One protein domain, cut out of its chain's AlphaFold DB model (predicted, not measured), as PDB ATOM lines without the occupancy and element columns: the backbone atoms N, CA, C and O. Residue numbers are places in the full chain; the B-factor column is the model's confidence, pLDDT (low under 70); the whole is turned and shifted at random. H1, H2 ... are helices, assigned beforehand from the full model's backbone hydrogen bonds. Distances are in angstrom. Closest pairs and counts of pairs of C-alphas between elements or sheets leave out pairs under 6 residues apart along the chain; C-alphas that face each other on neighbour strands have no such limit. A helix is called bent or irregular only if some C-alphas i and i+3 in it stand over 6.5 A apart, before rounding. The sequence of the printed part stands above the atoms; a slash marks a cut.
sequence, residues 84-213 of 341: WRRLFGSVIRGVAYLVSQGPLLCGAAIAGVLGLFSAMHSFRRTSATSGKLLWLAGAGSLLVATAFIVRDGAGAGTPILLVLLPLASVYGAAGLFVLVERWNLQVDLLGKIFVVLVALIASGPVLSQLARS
ATOM      1  N   TRP A  84      -0.003 -15.798  54.331       71.88
ATOM      2  CA  TRP A  84      -0.280 -14.421  53.904       71.88
ATOM      3  C   TRP A  84      -1.392 -13.749  54.706       71.88
ATOM      4  O   TRP A  84      -1.217 -12.637  55.205       71.88
ATOM      5  N   ARG A  85      -2.520 -14.436  54.909       73.56
ATOM      6  CA  ARG A  85      -3.629 -13.915  55.723       73.56
ATOM      7  C   ARG A  85      -3.187 -13.652  57.166       73.56
ATOM      8  O   ARG A  85      -3.638 -12.692  57.792       73.56
ATOM      9  N   ARG A  86      -2.278 -14.482  57.689       70.62
ATOM     10  CA  ARG A  86      -1.735 -14.343  59.045       70.62
ATOM     11  C   ARG A  86      -0.703 -13.235  59.166       70.62
ATOM     12  O   ARG A  86      -0.762 -12.514  60.155       70.62
ATOM     13  N   LEU A  87       0.165 -13.050  58.172       72.56
ATOM     14  CA  LEU A  87       1.099 -11.924  58.118       72.56
ATOM     15  C   LEU A  87       0.354 -10.596  58.287       72.56
ATOM     16  O   LEU A  87       0.624  -9.855  59.229       72.56
ATOM     17  N   PHE A  88      -0.652 -10.339  57.448       75.00
ATOM     18  CA  PHE A  88      -1.428  -9.098  57.521       75.00
ATOM     19  C   PHE A  88      -2.240  -8.982  58.815       75.00
ATOM     20  O   PHE A  88      -2.209  -7.941  59.469       75.00
ATOM     21  N   GLY A  89      -2.921 -10.056  59.231       74.75
ATOM     22  CA  GLY A  89      -3.687 -10.052  60.479       74.75
ATOM     23  C   GLY A  89      -2.812  -9.815  61.714       74.75
ATOM     24  O   GLY A  89      -3.229  -9.123  62.639       74.75
ATOM     25  N   SER A  90      -1.589 -10.348  61.716       73.44
ATOM     26  CA  SER A  90      -0.621 -10.140  62.787       73.44
ATOM     27  C   SER A  90      -0.154  -8.694  62.855       73.44
ATOM     28  O   SER A  90      -0.144  -8.134  63.943       73.44
ATOM     29  N   VAL A  91       0.185  -8.084  61.715       76.31
ATOM     30  CA  VAL A  91       0.611  -6.677  61.667       76.31
ATOM     31  C   VAL A  91      -0.493  -5.766  62.176       76.31
ATOM     32  O   VAL A  91      -0.232  -4.913  63.012       76.31
ATOM     33  N   ILE A  92      -1.733  -5.961  61.722       80.06
ATOM     34  CA  ILE A  92      -2.852  -5.109  62.139       80.06
ATOM     35  C   ILE A  92      -3.077  -5.216  63.652       80.06
ATOM     36  O   ILE A  92      -3.188  -4.191  64.320       80.06
ATOM     37  N   ARG A  93      -3.088  -6.438  64.208       77.75
ATOM     38  CA  ARG A  93      -3.241  -6.648  65.657       77.75
ATOM     39  C   ARG A  93      -2.074  -6.069  66.450       77.75
ATOM     40  O   ARG A  93      -2.304  -5.366  67.426       77.75
ATOM     41  N   GLY A  94      -0.840  -6.315  66.015       77.75
ATOM     42  CA  GLY A  94       0.351  -5.804  66.682       77.75
ATOM     43  C   GLY A  94       0.442  -4.279  66.639       77.75
ATOM     44  O   GLY A  94       0.761  -3.667  67.652       77.75
ATOM     45  N   VAL A  95       0.095  -3.644  65.513       76.44
ATOM     46  CA  VAL A  95       0.002  -2.178  65.413       76.44
ATOM     47  C   VAL A  95      -1.102  -1.657  66.328       76.44
ATOM     48  O   VAL A  95      -0.853  -0.726  67.086       76.44
ATOM     49  N   ALA A  96      -2.296  -2.257  66.305       78.44
ATOM     50  CA  ALA A  96      -3.397  -1.844  67.175       78.44
ATOM     51  C   ALA A  96      -3.015  -1.940  68.662       78.44
ATOM     52  O   ALA A  96      -3.287  -1.017  69.429       78.44
ATOM     53  N   TYR A  97      -2.321  -3.010  69.053       77.69
ATOM     54  CA  TYR A  97      -1.802  -3.192  70.405       77.69
ATOM     55  C   TYR A  97      -0.714  -2.169  70.760       77.69
ATOM     56  O   TYR A  97      -0.762  -1.536  71.810       77.69
ATOM     57  N   LEU A  98       0.262  -1.943  69.880       75.69
ATOM     58  CA  LEU A  98       1.316  -0.954  70.119       75.69
ATOM     59  C   LEU A  98       0.760   0.469  70.212       75.69
ATOM     60  O   LEU A  98       1.236   1.260  71.022       75.69
ATOM     61  N   VAL A  99      -0.263   0.796  69.421       74.19
ATOM     62  CA  VAL A  99      -0.957   2.087  69.485       74.19
ATOM     63  C   VAL A  99      -1.759   2.218  70.779       74.19
ATOM     64  O   VAL A  99      -1.754   3.293  71.373       74.19
ATOM     65  N   SER A 100      -2.404   1.149  71.258       74.62
ATOM     66  CA  SER A 100      -3.159   1.191  72.518       74.62
ATOM     67  C   SER A 100      -2.248   1.276  73.749       74.62
ATOM     68  O   SER A 100      -2.570   1.986  74.699       74.62
ATOM     69  N   GLN A 101      -1.082   0.621  73.717       72.38
ATOM     70  CA  GLN A 101      -0.090   0.632  74.802       72.38
ATOM     71  C   GLN A 101       0.874   1.833  74.747       72.38
ATOM     72  O   GLN A 101       1.453   2.210  75.767       72.38
ATOM     73  N   GLY A 102       1.032   2.458  73.577       66.19
ATOM     74  CA  GLY A 102       1.870   3.638  73.321       66.19
ATOM     75  C   GLY A 102       1.737   4.745  74.372       66.19
ATOM     76  O   GLY A 102       2.732   5.111  75.003       66.19
ATOM     77  N   PRO A 103       0.518   5.260  74.609       62.47
ATOM     78  CA  PRO A 103       0.274   6.322  75.584       62.47
ATOM     79  C   PRO A 103       0.610   5.943  77.033       62.47
ATOM     80  O   PRO A 103       0.930   6.825  77.828       62.47
ATOM     81  N   LEU A 104       0.536   4.652  77.374       60.62
ATOM     82  CA  LEU A 104       0.761   4.142  78.727       60.62
ATOM     83  C   LEU A 104       2.256   3.927  79.024       60.62
ATOM     84  O   LEU A 104       2.704   4.192  80.136       60.62
ATOM     85  N   LEU A 105       3.030   3.473  78.031       58.56
ATOM     86  CA  LEU A 105       4.443   3.104  78.198       58.56
ATOM     87  C   LEU A 105       5.427   4.246  77.915       58.56
ATOM     88  O   LEU A 105       6.515   4.248  78.482       58.56
ATOM     89  N   CYS A 106       5.048   5.262  77.134       56.50
ATOM     90  CA  CYS A 106       5.869   6.463  76.904       56.50
ATOM     91  C   CYS A 106       5.886   7.453  78.099       56.50
ATOM     92  O   CYS A 106       6.038   8.661  77.912       56.50
ATOM     93  N   GLY A 107       5.733   6.957  79.333       52.59
ATOM     94  CA  GLY A 107       6.033   7.661  80.592       52.59
ATOM     95  C   GLY A 107       5.004   8.688  81.079       52.59
ATOM     96  O   GLY A 107       4.876   8.888  82.281       52.59
ATOM     97  N   ALA A 108       4.234   9.293  80.182       56.28
ATOM     98  CA  ALA A 108       3.011  10.035  80.467       56.28
ATOM     99  C   ALA A 108       2.318  10.281  79.131       56.28
ATOM    100  O   ALA A 108       2.969  10.755  78.195       56.28
ATOM    101  N   ALA A 109       1.009  10.040  79.044       65.94
ATOM    102  CA  ALA A 109       0.216  10.358  77.853       65.94
ATOM    103  C   ALA A 109       0.547  11.760  77.292       65.94
ATOM    104  O   ALA A 109       0.587  11.959  76.085       65.94
ATOM    105  N   ILE A 110       0.899  12.700  78.173       75.62
ATOM    106  CA  ILE A 110       1.301  14.071  77.858       75.62
ATOM    107  C   ILE A 110       2.564  14.141  76.981       75.62
ATOM    108  O   ILE A 110       2.533  14.792  75.940       75.62
ATOM    109  N   ALA A 111       3.666  13.479  77.349       75.00
ATOM    110  CA  ALA A 111       4.911  13.546  76.576       75.00
ATOM    111  C   ALA A 111       4.758  12.875  75.200       75.00
ATOM    112  O   ALA A 111       5.223  13.412  74.197       75.00
ATOM    113  N   GLY A 112       4.039  11.748  75.144       74.62
ATOM    114  CA  GLY A 112       3.709  11.068  73.890       74.62
ATOM    115  C   GLY A 112       2.822  11.916  72.971       74.62
ATOM    116  O   GLY A 112       3.139  12.075  71.793       74.62
ATOM    117  N   VAL A 113       1.757  12.523  73.505       78.50
ATOM    118  CA  VAL A 113       0.849  13.406  72.747       78.50
ATOM    119  C   VAL A 113       1.579  14.649  72.241       78.50
ATOM    120  O   VAL A 113       1.446  15.006  71.071       78.50
ATOM    121  N   LEU A 114       2.404  15.282  73.077       82.56
ATOM    122  CA  LEU A 114       3.222  16.419  72.655       82.56
ATOM    123  C   LEU A 114       4.275  16.009  71.617       82.56
ATOM    124  O   LEU A 114       4.555  16.771  70.694       82.56
ATOM    125  N   GLY A 115       4.834  14.802  71.725       80.00
ATOM    126  CA  GLY A 115       5.728  14.222  70.722       80.00
ATOM    127  C   GLY A 115       5.035  14.020  69.372       80.00
ATOM    128  O   GLY A 115       5.597  14.370  68.336       80.00
ATOM    129  N   LEU A 116       3.785  13.546  69.366       79.62
ATOM    130  CA  LEU A 116       2.960  13.449  68.155       79.62
ATOM    131  C   LEU A 116       2.614  14.829  67.579       79.62
ATOM    132  O   LEU A 116       2.700  15.035  66.371       79.62
ATOM    133  N   PHE A 117       2.290  15.807  68.427       83.31
ATOM    134  CA  PHE A 117       2.088  17.186  67.981       83.31
ATOM    135  C   PHE A 117       3.354  17.747  67.311       83.31
ATOM    136  O   PHE A 117       3.313  18.316  66.219       83.31
ATOM    137  N   SER A 118       4.506  17.507  67.934       83.88
ATOM    138  CA  SER A 118       5.825  17.863  67.417       83.88
ATOM    139  C   SER A 118       6.150  17.151  66.097       83.88
ATOM    140  O   SER A 118       6.726  17.758  65.192       83.88
ATOM    141  N   ALA A 119       5.695  15.903  65.923       81.31
ATOM    142  CA  ALA A 119       5.802  15.158  64.670       81.31
ATOM    143  C   ALA A 119       5.104  15.878  63.502       81.31
ATOM    144  O   ALA A 119       5.661  15.961  62.401       81.31
ATOM    145  N   MET A 120       3.921  16.447  63.747       83.56
ATOM    146  CA  MET A 120       3.148  17.197  62.749       83.56
ATOM    147  C   MET A 120       3.689  18.616  62.516       83.56
ATOM    148  O   MET A 120       3.464  19.201  61.457       83.56
ATOM    149  N   HIS A 121       4.436  19.173  63.470       85.38
ATOM    150  CA  HIS A 121       4.962  20.530  63.374       85.38
ATOM    151  C   HIS A 121       6.166  20.646  62.421       85.38
ATOM    152  O   HIS A 121       7.080  19.817  62.430       85.38
ATOM    153  N   SER A 122       6.207  21.701  61.602       84.50
ATOM    154  CA  SER A 122       7.362  22.006  60.747       84.50
ATOM    155  C   SER A 122       8.337  22.925  61.479       84.50
ATOM    156  O   SER A 122       8.051  24.105  61.695       84.50
ATOM    157  N   PHE A 123       9.496  22.393  61.875       83.56
ATOM    158  CA  PHE A 123      10.528  23.183  62.537       83.56
ATOM    159  C   PHE A 123      11.248  24.088  61.533       83.56
ATOM    160  O   PHE A 123      11.635  23.661  60.445       83.56
ATOM    161  N   ARG A 124      11.498  25.344  61.928       83.12
ATOM    162  CA  ARG A 124      12.243  26.314  61.100       83.12
ATOM    163  C   ARG A 124      13.678  25.859  60.813       83.12
ATOM    164  O   ARG A 124      14.212  26.132  59.743       83.12
ATOM    165  N   ARG A 125      14.317  25.171  61.769       83.94
ATOM    166  CA  ARG A 125      15.674  24.633  61.605       83.94
ATOM    167  C   ARG A 125      15.628  23.342  60.791       83.94
ATOM    168  O   ARG A 125      15.015  22.363  61.210       83.94
ATOM    169  N   THR A 126      16.350  23.321  59.673       79.31
ATOM    170  CA  THR A 126      16.459  22.151  58.787       79.31
ATOM    171  C   THR A 126      17.014  20.926  59.510       79.31
ATOM    172  O   THR A 126      16.493  19.834  59.318       79.31
ATOM    173  N   SER A 127      17.989  21.101  60.406       77.06
ATOM    174  CA  SER A 127      18.534  20.016  61.233       77.06
ATOM    175  C   SER A 127      17.489  19.382  62.157       77.06
ATOM    176  O   SER A 127      17.424  18.158  62.258       77.06
ATOM    177  N   ALA A 128      16.628  20.190  62.784       79.12
ATOM    178  CA  ALA A 128      15.556  19.703  63.652       79.12
ATOM    179  C   ALA A 128      14.481  18.945  62.859       79.12
ATOM    180  O   ALA A 128      14.019  17.893  63.296       79.12
ATOM    181  N   THR A 129      14.134  19.436  61.664       81.12
ATOM    182  CA  THR A 129      13.191  18.765  60.758       81.12
ATOM    183  C   THR A 129      13.751  17.447  60.223       81.12
ATOM    184  O   THR A 129      13.039  16.447  60.226       81.12
ATOM    185  N   SER A 130      15.029  17.400  59.835       77.44
ATOM    186  CA  SER A 130      15.695  16.158  59.421       77.44
ATOM    187  C   SER A 130      15.782  15.141  60.562       77.44
ATOM    188  O   SER A 130      15.468  13.973  60.352       77.44
ATOM    189  N   GLY A 131      16.128  15.576  61.778       79.06
ATOM    190  CA  GLY A 131      16.137  14.704  62.959       79.06
ATOM    191  C   GLY A 131      14.750  14.142  63.288       79.06
ATOM    192  O   GLY A 131      14.615  12.957  63.578       79.06
ATOM    193  N   LYS A 132      13.700  14.965  63.155       82.44
ATOM    194  CA  LYS A 132      12.310  14.543  63.363       82.44
ATOM    195  C   LYS A 132      11.899  13.467  62.360       82.44
ATOM    196  O   LYS A 132      11.289  12.477  62.742       82.44
ATOM    197  N   LEU A 133      12.230  13.656  61.081       80.06
ATOM    198  CA  LEU A 133      11.932  12.682  60.027       80.06
ATOM    199  C   LEU A 133      12.694  11.370  60.233       80.06
ATOM    200  O   LEU A 133      12.105  10.307  60.071       80.06
ATOM    201  N   LEU A 134      13.963  11.441  60.642       76.50
ATOM    202  CA  LEU A 134      14.756  10.270  61.023       76.50
ATOM    203  C   LEU A 134      14.083   9.518  62.170       76.50
ATOM    204  O   LEU A 134      13.884   8.310  62.076       76.50
ATOM    205  N   TRP A 135      13.686  10.233  63.222       76.88
ATOM    206  CA  TRP A 135      12.989   9.626  64.349       76.88
ATOM    207  C   TRP A 135      11.662   8.993  63.930       76.88
ATOM    208  O   TRP A 135      11.413   7.856  64.306       76.88
ATOM    209  N   LEU A 136      10.842   9.661  63.116       78.25
ATOM    210  CA  LEU A 136       9.580   9.097  62.625       78.25
ATOM    211  C   LEU A 136       9.791   7.871  61.736       78.25
ATOM    212  O   LEU A 136       9.046   6.901  61.856       78.25
ATOM    213  N   ALA A 137      10.812   7.881  60.877       76.31
ATOM    214  CA  ALA A 137      11.158   6.735  60.042       76.31
ATOM    215  C   ALA A 137      11.657   5.557  60.895       76.31
ATOM    216  O   ALA A 137      11.236   4.415  60.696       76.31
ATOM    217  N   GLY A 138      12.504   5.831  61.891       75.00
ATOM    218  CA  GLY A 138      12.986   4.843  62.854       75.00
ATOM    219  C   GLY A 138      11.861   4.283  63.725       75.00
ATOM    220  O   GLY A 138      11.699   3.075  63.828       75.00
ATOM    221  N   ALA A 139      11.023   5.147  64.294       75.38
ATOM    222  CA  ALA A 139       9.867   4.759  65.092       75.38
ATOM    223  C   ALA A 139       8.864   3.950  64.265       75.38
ATOM    224  O   ALA A 139       8.448   2.883  64.697       75.38
ATOM    225  N   GLY A 140       8.523   4.403  63.056       76.12
ATOM    226  CA  GLY A 140       7.614   3.693  62.158       76.12
ATOM    227  C   GLY A 140       8.143   2.318  61.753       76.12
ATOM    228  O   GLY A 140       7.414   1.334  61.836       76.12
ATOM    229  N   SER A 141       9.423   2.219  61.382       73.88
ATOM    230  CA  SER A 141      10.044   0.932  61.040       73.88
ATOM    231  C   SER A 141      10.123  -0.015  62.239       73.88
ATOM    232  O   SER A 141       9.805  -1.193  62.092       73.88
ATOM    233  N   LEU A 142      10.458   0.486  63.432       72.50
ATOM    234  CA  LEU A 142      10.458  -0.297  64.669       72.50
ATOM    235  C   LEU A 142       9.048  -0.734  65.080       72.50
ATOM    236  O   LEU A 142       8.878  -1.875  65.500       72.50
ATOM    237  N   LEU A 143       8.032   0.117  64.928       73.31
ATOM    238  CA  LEU A 143       6.631  -0.231  65.188       73.31
ATOM    239  C   LEU A 143       6.140  -1.311  64.229       73.31
ATOM    240  O   LEU A 143       5.560  -2.293  64.673       73.31
ATOM    241  N   VAL A 144       6.415  -1.178  62.928       72.88
ATOM    242  CA  VAL A 144       6.068  -2.209  61.940       72.88
ATOM    243  C   VAL A 144       6.794  -3.511  62.259       72.88
ATOM    244  O   VAL A 144       6.155  -4.553  62.344       72.88
ATOM    245  N   ALA A 145       8.101  -3.451  62.516       70.38
ATOM    246  CA  ALA A 145       8.910  -4.601  62.897       70.38
ATOM    247  C   ALA A 145       8.377  -5.333  64.133       70.38
ATOM    248  O   ALA A 145       8.335  -6.561  64.182       70.38
ATOM    249  N   THR A 146       7.974  -4.573  65.147       69.44
ATOM    250  CA  THR A 146       7.503  -5.128  66.417       69.44
ATOM    251  C   THR A 146       6.042  -5.522  66.393       69.44
ATOM    252  O   THR A 146       5.689  -6.460  67.094       69.44
ATOM    253  N   ALA A 147       5.217  -4.943  65.524       69.12
ATOM    254  CA  ALA A 147       3.857  -5.414  65.285       69.12
ATOM    255  C   ALA A 147       3.813  -6.875  64.795       69.12
ATOM    256  O   ALA A 147       2.815  -7.565  64.988       69.12
ATOM    257  N   PHE A 148       4.898  -7.386  64.204       66.94
ATOM    258  CA  PHE A 148       5.016  -8.812  63.881       66.94
ATOM    259  C   PHE A 148       5.286  -9.700  65.103       66.94
ATOM    260  O   PHE A 148       4.954 -10.883  65.080       66.94
ATOM    261  N   ILE A 149       5.924  -9.150  66.135       65.69
ATOM    262  CA  ILE A 149       6.496  -9.900  67.263       65.69
ATOM    263  C   ILE A 149       5.587  -9.826  68.483       65.69
ATOM    264  O   ILE A 149       5.462 -10.792  69.230       65.69
ATOM    265  N   VAL A 150       4.999  -8.655  68.712       63.25
ATOM    266  CA  VAL A 150       4.234  -8.364  69.913       63.25
ATOM    267  C   VAL A 150       2.920  -9.132  69.868       63.25
ATOM    268  O   VAL A 150       2.141  -9.037  68.919       63.25
ATOM    269  N   ARG A 151       2.705  -9.917  70.919       64.44
ATOM    270  CA  ARG A 151       1.489 -10.677  71.192       64.44
ATOM    271  C   ARG A 151       0.942 -10.220  72.537       64.44
ATOM    272  O   ARG A 151       1.714  -9.737  73.367       64.44
ATOM    273  N   ASP A 152      -0.363 -10.384  72.733       54.59
ATOM    274  CA  ASP A 152      -1.059 -10.087  73.987       54.59
ATOM    275  C   ASP A 152      -0.576 -11.033  75.102       54.59
ATOM    276  O   ASP A 152      -1.204 -12.032  75.435       54.59
ATOM    277  N   GLY A 153       0.591 -10.733  75.668       53.69
ATOM    278  CA  GLY A 153       1.075 -11.317  76.909       53.69
ATOM    279  C   GLY A 153       0.755 -10.363  78.046       53.69
ATOM    280  O   GLY A 153       1.302  -9.259  78.100       53.69
ATOM    281  N   ALA A 154      -0.130 -10.769  78.957       40.06
ATOM    282  CA  ALA A 154      -0.423  -9.998  80.158       40.06
ATOM    283  C   ALA A 154       0.883  -9.728  80.936       40.06
ATOM    284  O   ALA A 154       1.518 -10.649  81.440       40.06
ATOM    285  N   GLY A 155       1.301  -8.461  81.004       44.94
ATOM    286  CA  GLY A 155       2.393  -8.001  81.872       44.94
ATOM    287  C   GLY A 155       3.779  -7.834  81.235       44.94
ATOM    288  O   GLY A 155       4.641  -7.218  81.861       44.94
ATOM    289  N   ALA A 156       4.018  -8.287  80.000       53.28
ATOM    290  CA  ALA A 156       5.286  -8.022  79.316       53.28
ATOM    291  C   ALA A 156       5.239  -6.634  78.656       53.28
ATOM    292  O   ALA A 156       4.715  -6.473  77.556       53.28
ATOM    293  N   GLY A 157       5.761  -5.606  79.336       57.31
ATOM    294  CA  GLY A 157       5.895  -4.267  78.751       57.31
ATOM    295  C   GLY A 157       6.609  -4.332  77.399       57.31
ATOM    296  O   GLY A 157       7.543  -5.113  77.234       57.31
ATOM    297  N   THR A 158       6.174  -3.541  76.415       68.19
ATOM    298  CA  THR A 158       6.759  -3.587  75.066       68.19
ATOM    299  C   THR A 158       8.101  -2.849  75.058       68.19
ATOM    300  O   THR A 158       8.133  -1.613  75.070       68.19
ATOM    301  N   PRO A 159       9.248  -3.559  75.008       67.81
ATOM    302  CA  PRO A 159      10.554  -2.933  75.231       67.81
ATOM    303  C   PRO A 159      10.890  -1.892  74.162       67.81
ATOM    304  O   PRO A 159      11.674  -0.976  74.387       67.81
ATOM    305  N   ILE A 160      10.265  -2.007  72.991       69.88
ATOM    306  CA  ILE A 160      10.472  -1.088  71.881       69.88
ATOM    307  C   ILE A 160       9.897   0.303  72.131       69.88
ATOM    308  O   ILE A 160      10.512   1.292  71.740       69.88
ATOM    309  N   LEU A 161       8.755   0.401  72.817       70.56
ATOM    310  CA  LEU A 161       8.172   1.696  73.147       70.56
ATOM    311  C   LEU A 161       9.064   2.448  74.144       70.56
ATOM    312  O   LEU A 161       9.196   3.665  74.046       70.56
ATOM    313  N   LEU A 162       9.776   1.722  75.013       72.50
ATOM    314  CA  LEU A 162      10.778   2.301  75.912       72.50
ATOM    315  C   LEU A 162      11.969   2.901  75.150       72.50
ATOM    316  O   LEU A 162      12.474   3.947  75.544       72.50
ATOM    317  N   VAL A 163      12.390   2.294  74.035       75.19
ATOM    318  CA  VAL A 163      13.474   2.839  73.190       75.19
ATOM    319  C   VAL A 163      13.061   4.162  72.535       75.19
ATOM    320  O   VAL A 163      13.896   5.043  72.335       75.19
ATOM    321  N   LEU A 164      11.774   4.332  72.221       75.31
ATOM    322  CA  LEU A 164      11.254   5.559  71.611       75.31
ATOM    323  C   LEU A 164      11.030   6.691  72.621       75.31
ATOM    324  O   LEU A 164      10.956   7.854  72.216       75.31
ATOM    325  N   LEU A 165      10.956   6.370  73.914       77.06
ATOM    326  CA  LEU A 165      10.592   7.301  74.979       77.06
ATOM    327  C   LEU A 165      11.525   8.523  75.069       77.06
ATOM    328  O   LEU A 165      10.997   9.632  75.022       77.06
ATOM    329  N   PRO A 166      12.870   8.405  75.106       80.06
ATOM    330  CA  PRO A 166      13.745   9.577  75.227       80.06
ATOM    331  C   PRO A 166      13.572  10.572  74.075       80.06
ATOM    332  O   PRO A 166      13.540  11.785  74.281       80.06
ATOM    333  N   LEU A 167      13.414  10.062  72.851       78.81
ATOM    334  CA  LEU A 167      13.222  10.891  71.662       78.81
ATOM    335  C   LEU A 167      11.836  11.544  71.663       78.81
ATOM    336  O   LEU A 167      11.726  12.737  71.376       78.81
ATOM    337  N   ALA A 168      10.797  10.802  72.056       80.62
ATOM    338  CA  ALA A 168       9.459  11.350  72.240       80.62
ATOM    339  C   ALA A 168       9.442  12.463  73.301       80.62
ATOM    340  O   ALA A 168       8.809  13.492  73.083       80.62
ATOM    341  N   SER A 169      10.186  12.316  74.402       83.00
ATOM    342  CA  SER A 169      10.313  13.348  75.437       83.00
ATOM    343  C   SER A 169      11.006  14.614  74.924       83.00
ATOM    344  O   SER A 169      10.522  15.711  75.190       83.00
ATOM    345  N   VAL A 170      12.095  14.491  74.155       86.06
ATOM    346  CA  VAL A 170      12.809  15.650  73.582       86.06
ATOM    347  C   VAL A 170      11.918  16.412  72.600       86.06
ATOM    348  O   VAL A 170      11.755  17.629  72.717       86.06
ATOM    349  N   TYR A 171      11.306  15.705  71.647       85.44
ATOM    350  CA  TYR A 171      10.418  16.336  70.672       85.44
ATOM    351  C   TYR A 171       9.124  16.842  71.314       85.44
ATOM    352  O   TYR A 171       8.640  17.901  70.914       85.44
ATOM    353  N   GLY A 172       8.599  16.156  72.329       86.62
ATOM    354  CA  GLY A 172       7.444  16.601  73.104       86.62
ATOM    355  C   GLY A 172       7.722  17.875  73.898       86.62
ATOM    356  O   GLY A 172       6.925  18.810  73.844       86.62
ATOM    357  N   ALA A 173       8.885  17.978  74.544       88.56
ATOM    358  CA  ALA A 173       9.316  19.207  75.210       88.56
ATOM    359  C   ALA A 173       9.457  20.366  74.209       88.56
ATOM    360  O   ALA A 173       8.943  21.456  74.451       88.56
ATOM    361  N   ALA A 174      10.077  20.126  73.048       88.44
ATOM    362  CA  ALA A 174      10.162  21.133  71.988       88.44
ATOM    363  C   ALA A 174       8.770  21.581  71.501       88.44
ATOM    364  O   ALA A 174       8.537  22.775  71.317       88.44
ATOM    365  N   GLY A 175       7.832  20.642  71.338       87.44
ATOM    366  CA  GLY A 175       6.442  20.931  70.979       87.44
ATOM    367  C   GLY A 175       5.725  21.788  72.025       87.44
ATOM    368  O   GLY A 175       5.016  22.725  71.660       87.44
ATOM    369  N   LEU A 176       5.959  21.528  73.314       89.81
ATOM    370  CA  LEU A 176       5.417  22.328  74.413       89.81
ATOM    371  C   LEU A 176       5.905  23.780  74.364       89.81
ATOM    372  O   LEU A 176       5.091  24.694  74.463       89.81
ATOM    373  N   PHE A 177       7.207  24.003  74.162       88.81
ATOM    374  CA  PHE A 177       7.749  25.360  74.034       88.81
ATOM    375  C   PHE A 177       7.149  26.108  72.840       88.81
ATOM    376  O   PHE A 177       6.770  27.267  72.979       88.81
ATOM    377  N   VAL A 178       6.981  25.431  71.699       89.00
ATOM    378  CA  VAL A 178       6.329  26.018  70.517       89.00
ATOM    379  C   VAL A 178       4.867  26.383  70.796       89.00
ATOM    380  O   VAL A 178       4.402  27.425  70.335       89.00
ATOM    381  N   LEU A 179       4.130  25.547  71.534       89.06
ATOM    382  CA  LEU A 179       2.743  25.836  71.918       89.06
ATOM    383  C   LEU A 179       2.654  27.071  72.818       89.06
ATOM    384  O   LEU A 179       1.826  27.943  72.570       89.06
ATOM    385  N   VAL A 180       3.525  27.163  73.823       89.94
ATOM    386  CA  VAL A 180       3.557  28.292  74.763       89.94
ATOM    387  C   VAL A 180       3.940  29.592  74.060       89.94
ATOM    388  O   VAL A 180       3.287  30.609  74.276       89.94
ATOM    389  N   GLU A 181       4.933  29.556  73.169       87.38
ATOM    390  CA  GLU A 181       5.338  30.720  72.371       87.38
ATOM    391  C   GLU A 181       4.194  31.200  71.462       87.38
ATOM    392  O   GLU A 181       3.916  32.396  71.374       87.38
ATOM    393  N   ARG A 182       3.460  30.273  70.832       88.19
ATOM    394  CA  ARG A 182       2.312  30.602  69.968       88.19
ATOM    395  C   ARG A 182       1.095  31.124  70.721       88.19
ATOM    396  O   ARG A 182       0.271  31.798  70.110       88.19
ATOM    397  N   TRP A 183       0.975  30.824  72.011       86.50
ATOM    398  CA  TRP A 183      -0.107  31.347  72.844       86.50
ATOM    399  C   TRP A 183       0.051  32.856  73.112       86.50
ATOM    400  O   TRP A 183      -0.918  33.511  73.479       86.50
ATOM    401  N   ASN A 184       1.235  33.432  72.864       82.44
ATOM    402  CA  ASN A 184       1.489  34.874  72.956       82.44
ATOM    403  C   ASN A 184       1.016  35.482  74.294       82.44
ATOM    404  O   ASN A 184       0.305  36.490  74.334       82.44
ATOM    405  N   LEU A 185       1.359  34.818  75.401       83.50
ATOM    406  CA  LEU A 185       1.033  35.294  76.743       83.50
ATOM    407  C   LEU A 185       1.747  36.629  76.989       83.50
ATOM    408  O   LEU A 185       2.956  36.726  76.817       83.50
ATOM    409  N   GLN A 186       1.009  37.646  77.438       80.94
ATOM    410  CA  GLN A 186       1.548  38.995  77.680       80.94
ATOM    411  C   GLN A 186       2.657  39.032  78.745       80.94
ATOM    412  O   GLN A 186       3.418  39.993  78.816       80.94
ATOM    413  N   VAL A 187       2.738  37.998  79.587       86.56
ATOM    414  CA  VAL A 187       3.708  37.885  80.673       86.56
ATOM    415  C   VAL A 187       4.559  36.634  80.465       86.56
ATOM    416  O   VAL A 187       4.084  35.514  80.662       86.56
ATOM    417  N   ASP A 188       5.843  36.825  80.158       84.00
ATOM    418  CA  ASP A 188       6.825  35.744  79.953       84.00
ATOM    419  C   ASP A 188       6.905  34.757  81.127       84.00
ATOM    420  O   ASP A 188       7.120  33.555  80.946       84.00
ATOM    421  N   LEU A 189       6.730  35.257  82.354       88.25
ATOM    422  CA  LEU A 189       6.759  34.433  83.561       88.25
ATOM    423  C   LEU A 189       5.636  33.386  83.560       88.25
ATOM    424  O   LEU A 189       5.856  32.252  83.984       88.25
ATOM    425  N   LEU A 190       4.456  33.739  83.044       89.06
ATOM    426  CA  LEU A 190       3.295  32.854  83.026       89.06
ATOM    427  C   LEU A 190       3.530  31.650  82.104       89.06
ATOM    428  O   LEU A 190       3.212  30.520  82.473       89.06
ATOM    429  N   GLY A 191       4.178  31.872  80.955       87.44
ATOM    430  CA  GLY A 191       4.587  30.797  80.051       87.44
ATOM    431  C   GLY A 191       5.586  29.833  80.698       87.44
ATOM    432  O   GLY A 191       5.421  28.618  80.609       87.44
ATOM    433  N   LYS A 192       6.586  30.356  81.422       89.56
ATOM    434  CA  LYS A 192       7.575  29.526  82.137       89.56
ATOM    435  C   LYS A 192       6.930  28.684  83.240       89.56
ATOM    436  O   LYS A 192       7.222  27.494  83.337       89.56
ATOM    437  N   ILE A 193       6.030  29.273  84.031       92.38
ATOM    438  CA  ILE A 193       5.283  28.559  85.080       92.38
ATOM    439  C   ILE A 193       4.441  27.436  84.467       92.38
ATOM    440  O   ILE A 193       4.451  26.317  84.979       92.38
ATOM    441  N   PHE A 194       3.764  27.699  83.346       91.19
ATOM    442  CA  PHE A 194       2.971  26.689  82.649       91.19
ATOM    443  C   PHE A 194       3.823  25.498  82.187       91.19
ATOM    444  O   PHE A 194       3.448  24.350  82.423       91.19
ATOM    445  N   VAL A 195       4.998  25.747  81.597       91.50
ATOM    446  CA  VAL A 195       5.927  24.675  81.190       91.50
ATOM    447  C   VAL A 195       6.351  23.821  82.388       91.50
ATOM    448  O   VAL A 195       6.314  22.594  82.301       91.50
ATOM    449  N   VAL A 196       6.717  24.450  83.510       91.88
ATOM    450  CA  VAL A 196       7.113  23.739  84.738       91.88
ATOM    451  C   VAL A 196       5.960  22.892  85.277       91.88
ATOM    452  O   VAL A 196       6.169  21.730  85.620       91.88
ATOM    453  N   LEU A 197       4.738  23.430  85.298       91.62
ATOM    454  CA  LEU A 197       3.549  22.702  85.742       91.62
ATOM    455  C   LEU A 197       3.305  21.451  84.885       91.62
ATOM    456  O   LEU A 197       3.132  20.358  85.421       91.62
ATOM    457  N   VAL A 198       3.338  21.592  83.556       89.56
ATOM    458  CA  VAL A 198       3.155  20.465  82.629       89.56
ATOM    459  C   VAL A 198       4.255  19.417  82.819       89.56
ATOM    460  O   VAL A 198       3.957  18.223  82.844       89.56
ATOM    461  N   ALA A 199       5.508  19.840  83.010       87.12
ATOM    462  CA  ALA A 199       6.627  18.934  83.264       87.12
ATOM    463  C   ALA A 199       6.471  18.161  84.587       87.12
ATOM    464  O   ALA A 199       6.741  16.958  84.630       87.12
ATOM    465  N   LEU A 200       5.990  18.817  85.649       88.12
ATOM    466  CA  LEU A 200       5.710  18.174  86.937       88.12
ATOM    467  C   LEU A 200       4.577  17.150  86.825       88.12
ATOM    468  O   LEU A 200       4.731  16.023  87.294       88.12
ATOM    469  N   ILE A 201       3.476  17.498  86.151       87.44
ATOM    470  CA  ILE A 201       2.350  16.577  85.926       87.44
ATOM    471  C   ILE A 201       2.805  15.369  85.095       87.44
ATOM    472  O   ILE A 201       2.496  14.231  85.444       87.44
ATOM    473  N   ALA A 202       3.586  15.595  84.034       83.62
ATOM    474  CA  ALA A 202       4.130  14.522  83.204       83.62
ATOM    475  C   ALA A 202       5.101  13.606  83.976       83.62
ATOM    476  O   ALA A 202       5.163  12.414  83.700       83.62
ATOM    477  N   SER A 203       5.827  14.133  84.963       83.06
ATOM    478  CA  SER A 203       6.760  13.347  85.787       83.06
ATOM    479  C   SER A 203       6.079  12.627  86.962       83.06
ATOM    480  O   SER A 203       6.669  11.727  87.562       83.06
ATOM    481  N   GLY A 204       4.833  12.987  87.287       83.38
ATOM    482  CA  GLY A 204       4.075  12.461  88.424       83.38
ATOM    483  C   GLY A 204       4.005  10.927  88.506       83.38
ATOM    484  O   GLY A 204       4.307  10.381  89.570       83.38
ATOM    485  N   PRO A 205       3.675  10.196  87.420       78.44
ATOM    486  CA  PRO A 205       3.632   8.733  87.442       78.44
ATOM    487  C   PRO A 205       4.973   8.099  87.823       78.44
ATOM    488  O   PRO A 205       4.999   7.199  88.662       78.44
ATOM    489  N   VAL A 206       6.083   8.601  87.276       77.12
ATOM    490  CA  VAL A 206       7.439   8.104  87.569       77.12
ATOM    491  C   VAL A 206       7.810   8.375  89.026       77.12
ATOM    492  O   VAL A 206       8.244   7.464  89.729       77.12
ATOM    493  N   LEU A 207       7.556   9.591  89.517       82.44
ATOM    494  CA  LEU A 207       7.788   9.951  90.920       82.44
ATOM    495  C   LEU A 207       6.948   9.089  91.875       82.44
ATOM    496  O   LEU A 207       7.443   8.650  92.911       82.44
ATOM    497  N   SER A 208       5.705   8.772  91.498       80.31
ATOM    498  CA  SER A 208       4.834   7.888  92.280       80.31
ATOM    499  C   SER A 208       5.344   6.447  92.334       80.31
ATOM    500  O   SER A 208       5.104   5.756  93.320       80.31
ATOM    501  N   GLN A 209       6.000   5.955  91.277       75.50
ATOM    502  CA  GLN A 209       6.593   4.617  91.276       75.50
ATOM    503  C   GLN A 209       7.856   4.590  92.130       75.50
ATOM    504  O   GLN A 209       8.015   3.679  92.936       75.50
ATOM    505  N   LEU A 210       8.699   5.622  92.023       80.38
ATOM    506  CA  LEU A 210       9.907   5.748  92.835       80.38
ATOM    507  C   LEU A 210       9.579   5.813  94.336       80.38
ATOM    508  O   LEU A 210      10.260   5.190  95.144       80.38
ATOM    509  N   ALA A 211       8.497   6.505  94.705       84.56
ATOM    510  CA  ALA A 211       8.015   6.563  96.085       84.56
ATOM    511  C   ALA A 211       7.452   5.219  96.595       84.56
ATOM    512  O   ALA A 211       7.483   4.950  97.793       84.56
ATOM    513  N   ARG A 212       6.946   4.357  95.702       79.06
ATOM    514  CA  ARG A 212       6.310   3.066  96.022       79.06
ATOM    515  C   ARG A 212       7.300   1.895  96.026       79.06
ATOM    516  O   ARG A 212       6.920   0.822  95.581       79.06
ATOM    517  N   SER A 213       8.540   2.068  96.497       60.22
ATOM    518  CA  SER A 213       9.637   1.071  96.463       60.22
ATOM    519  C   SER A 213       9.375  -0.246  97.245       60.22
ATOM    520  O   SER A 213      10.150  -0.634  98.112       60.22
TER     521      SER A 213
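Overview. This is residues 84 to 213 of the 341 residues of an uncharacterized protein of Verrucomicrobia subdivision 6 bacterium BACL9 MAG-120924-bin69 (UniProt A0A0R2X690). Three helices, H3, H4 and H5, fold back and forth in a flat zigzag with H4 in the middle, and the short helix H2 crosses H4 near the centre of the whole. H1 makes one end of the longest axis and packs with residues 90 to 98 on the last turns of H3, while residues 207 to 213, with the end of H5, stick out free. The printed part has 130 residues with five named helices, in the order H1, H2, H3, H4, H5, and no named strand; the class is all helix. The whole is only just loose, close to compact, with a radius of gyration of the C-alphas of 17.0 A, and flat, spanning 58 by 43 by 18 A.

Along the chain. Find C-alpha 84 at (-0.280, -14.421, 53.904); from there H1, residues 84 to 105, runs 30.3 A, with a kink of 28 degrees near residue 99. Next comes H2, residues 109 to 120. H3, residues 126 to 147, is 31.0 A long. Look for C-alpha 159 at (10.554, -2.933, 75.231), where H4 begins; it runs 34.9 A to residue 182, with a kink of 42 degrees near residue 167. H5, residues 188 to 211, runs 33.4 A to C-alpha 211 at (8.015, 6.563, 96.085), with a kink of 48 degrees near residue 205. H1 is only just irregular, with C-alphas 100 and 103 6.9 A apart; H4 and H5 are irregular, with 7.0 A between C-alphas 163 and 166 and 7.2 A between C-alphas 202 and 205.

Arrangement. Begin at the hub, H4, which touches four helices. H2 touches residues 165 to 176 of H4, closest at the C-alphas of Gly 115 and Gly 172, 3.8 A, and is only just about perpendicular to it at 71 degrees. H3 and H4 form a helical hairpin, closest at the C-alphas of Ala 139 and Leu 164, 6.7 A, at 36 degrees, only just a steep tilt. H4 and H5 form another at a shallow tilt of 20 degrees, closest at the C-alphas of Val 180 and Gly 191, 5.9 A. H1 touches H3, closest at the C-alphas of Gly 94 and Ala 147, 3.8 A. H5 is apart from H1 and H3. Every O i to N i+4 pair is within hydrogen-bond range in H2 and H3; the counts are 16 of 18 in H1 and 18 of 20 in both H4 and H5.

Size, cuts and confidence. The C-alphas farthest apart, of Trp 84 and Val 187, are 58.9 A apart. The printed part has no cut, and the link from H3 to H4 is long. The model's pLDDT is under 70 at residues 102 to 109, 146 to 160 and 213.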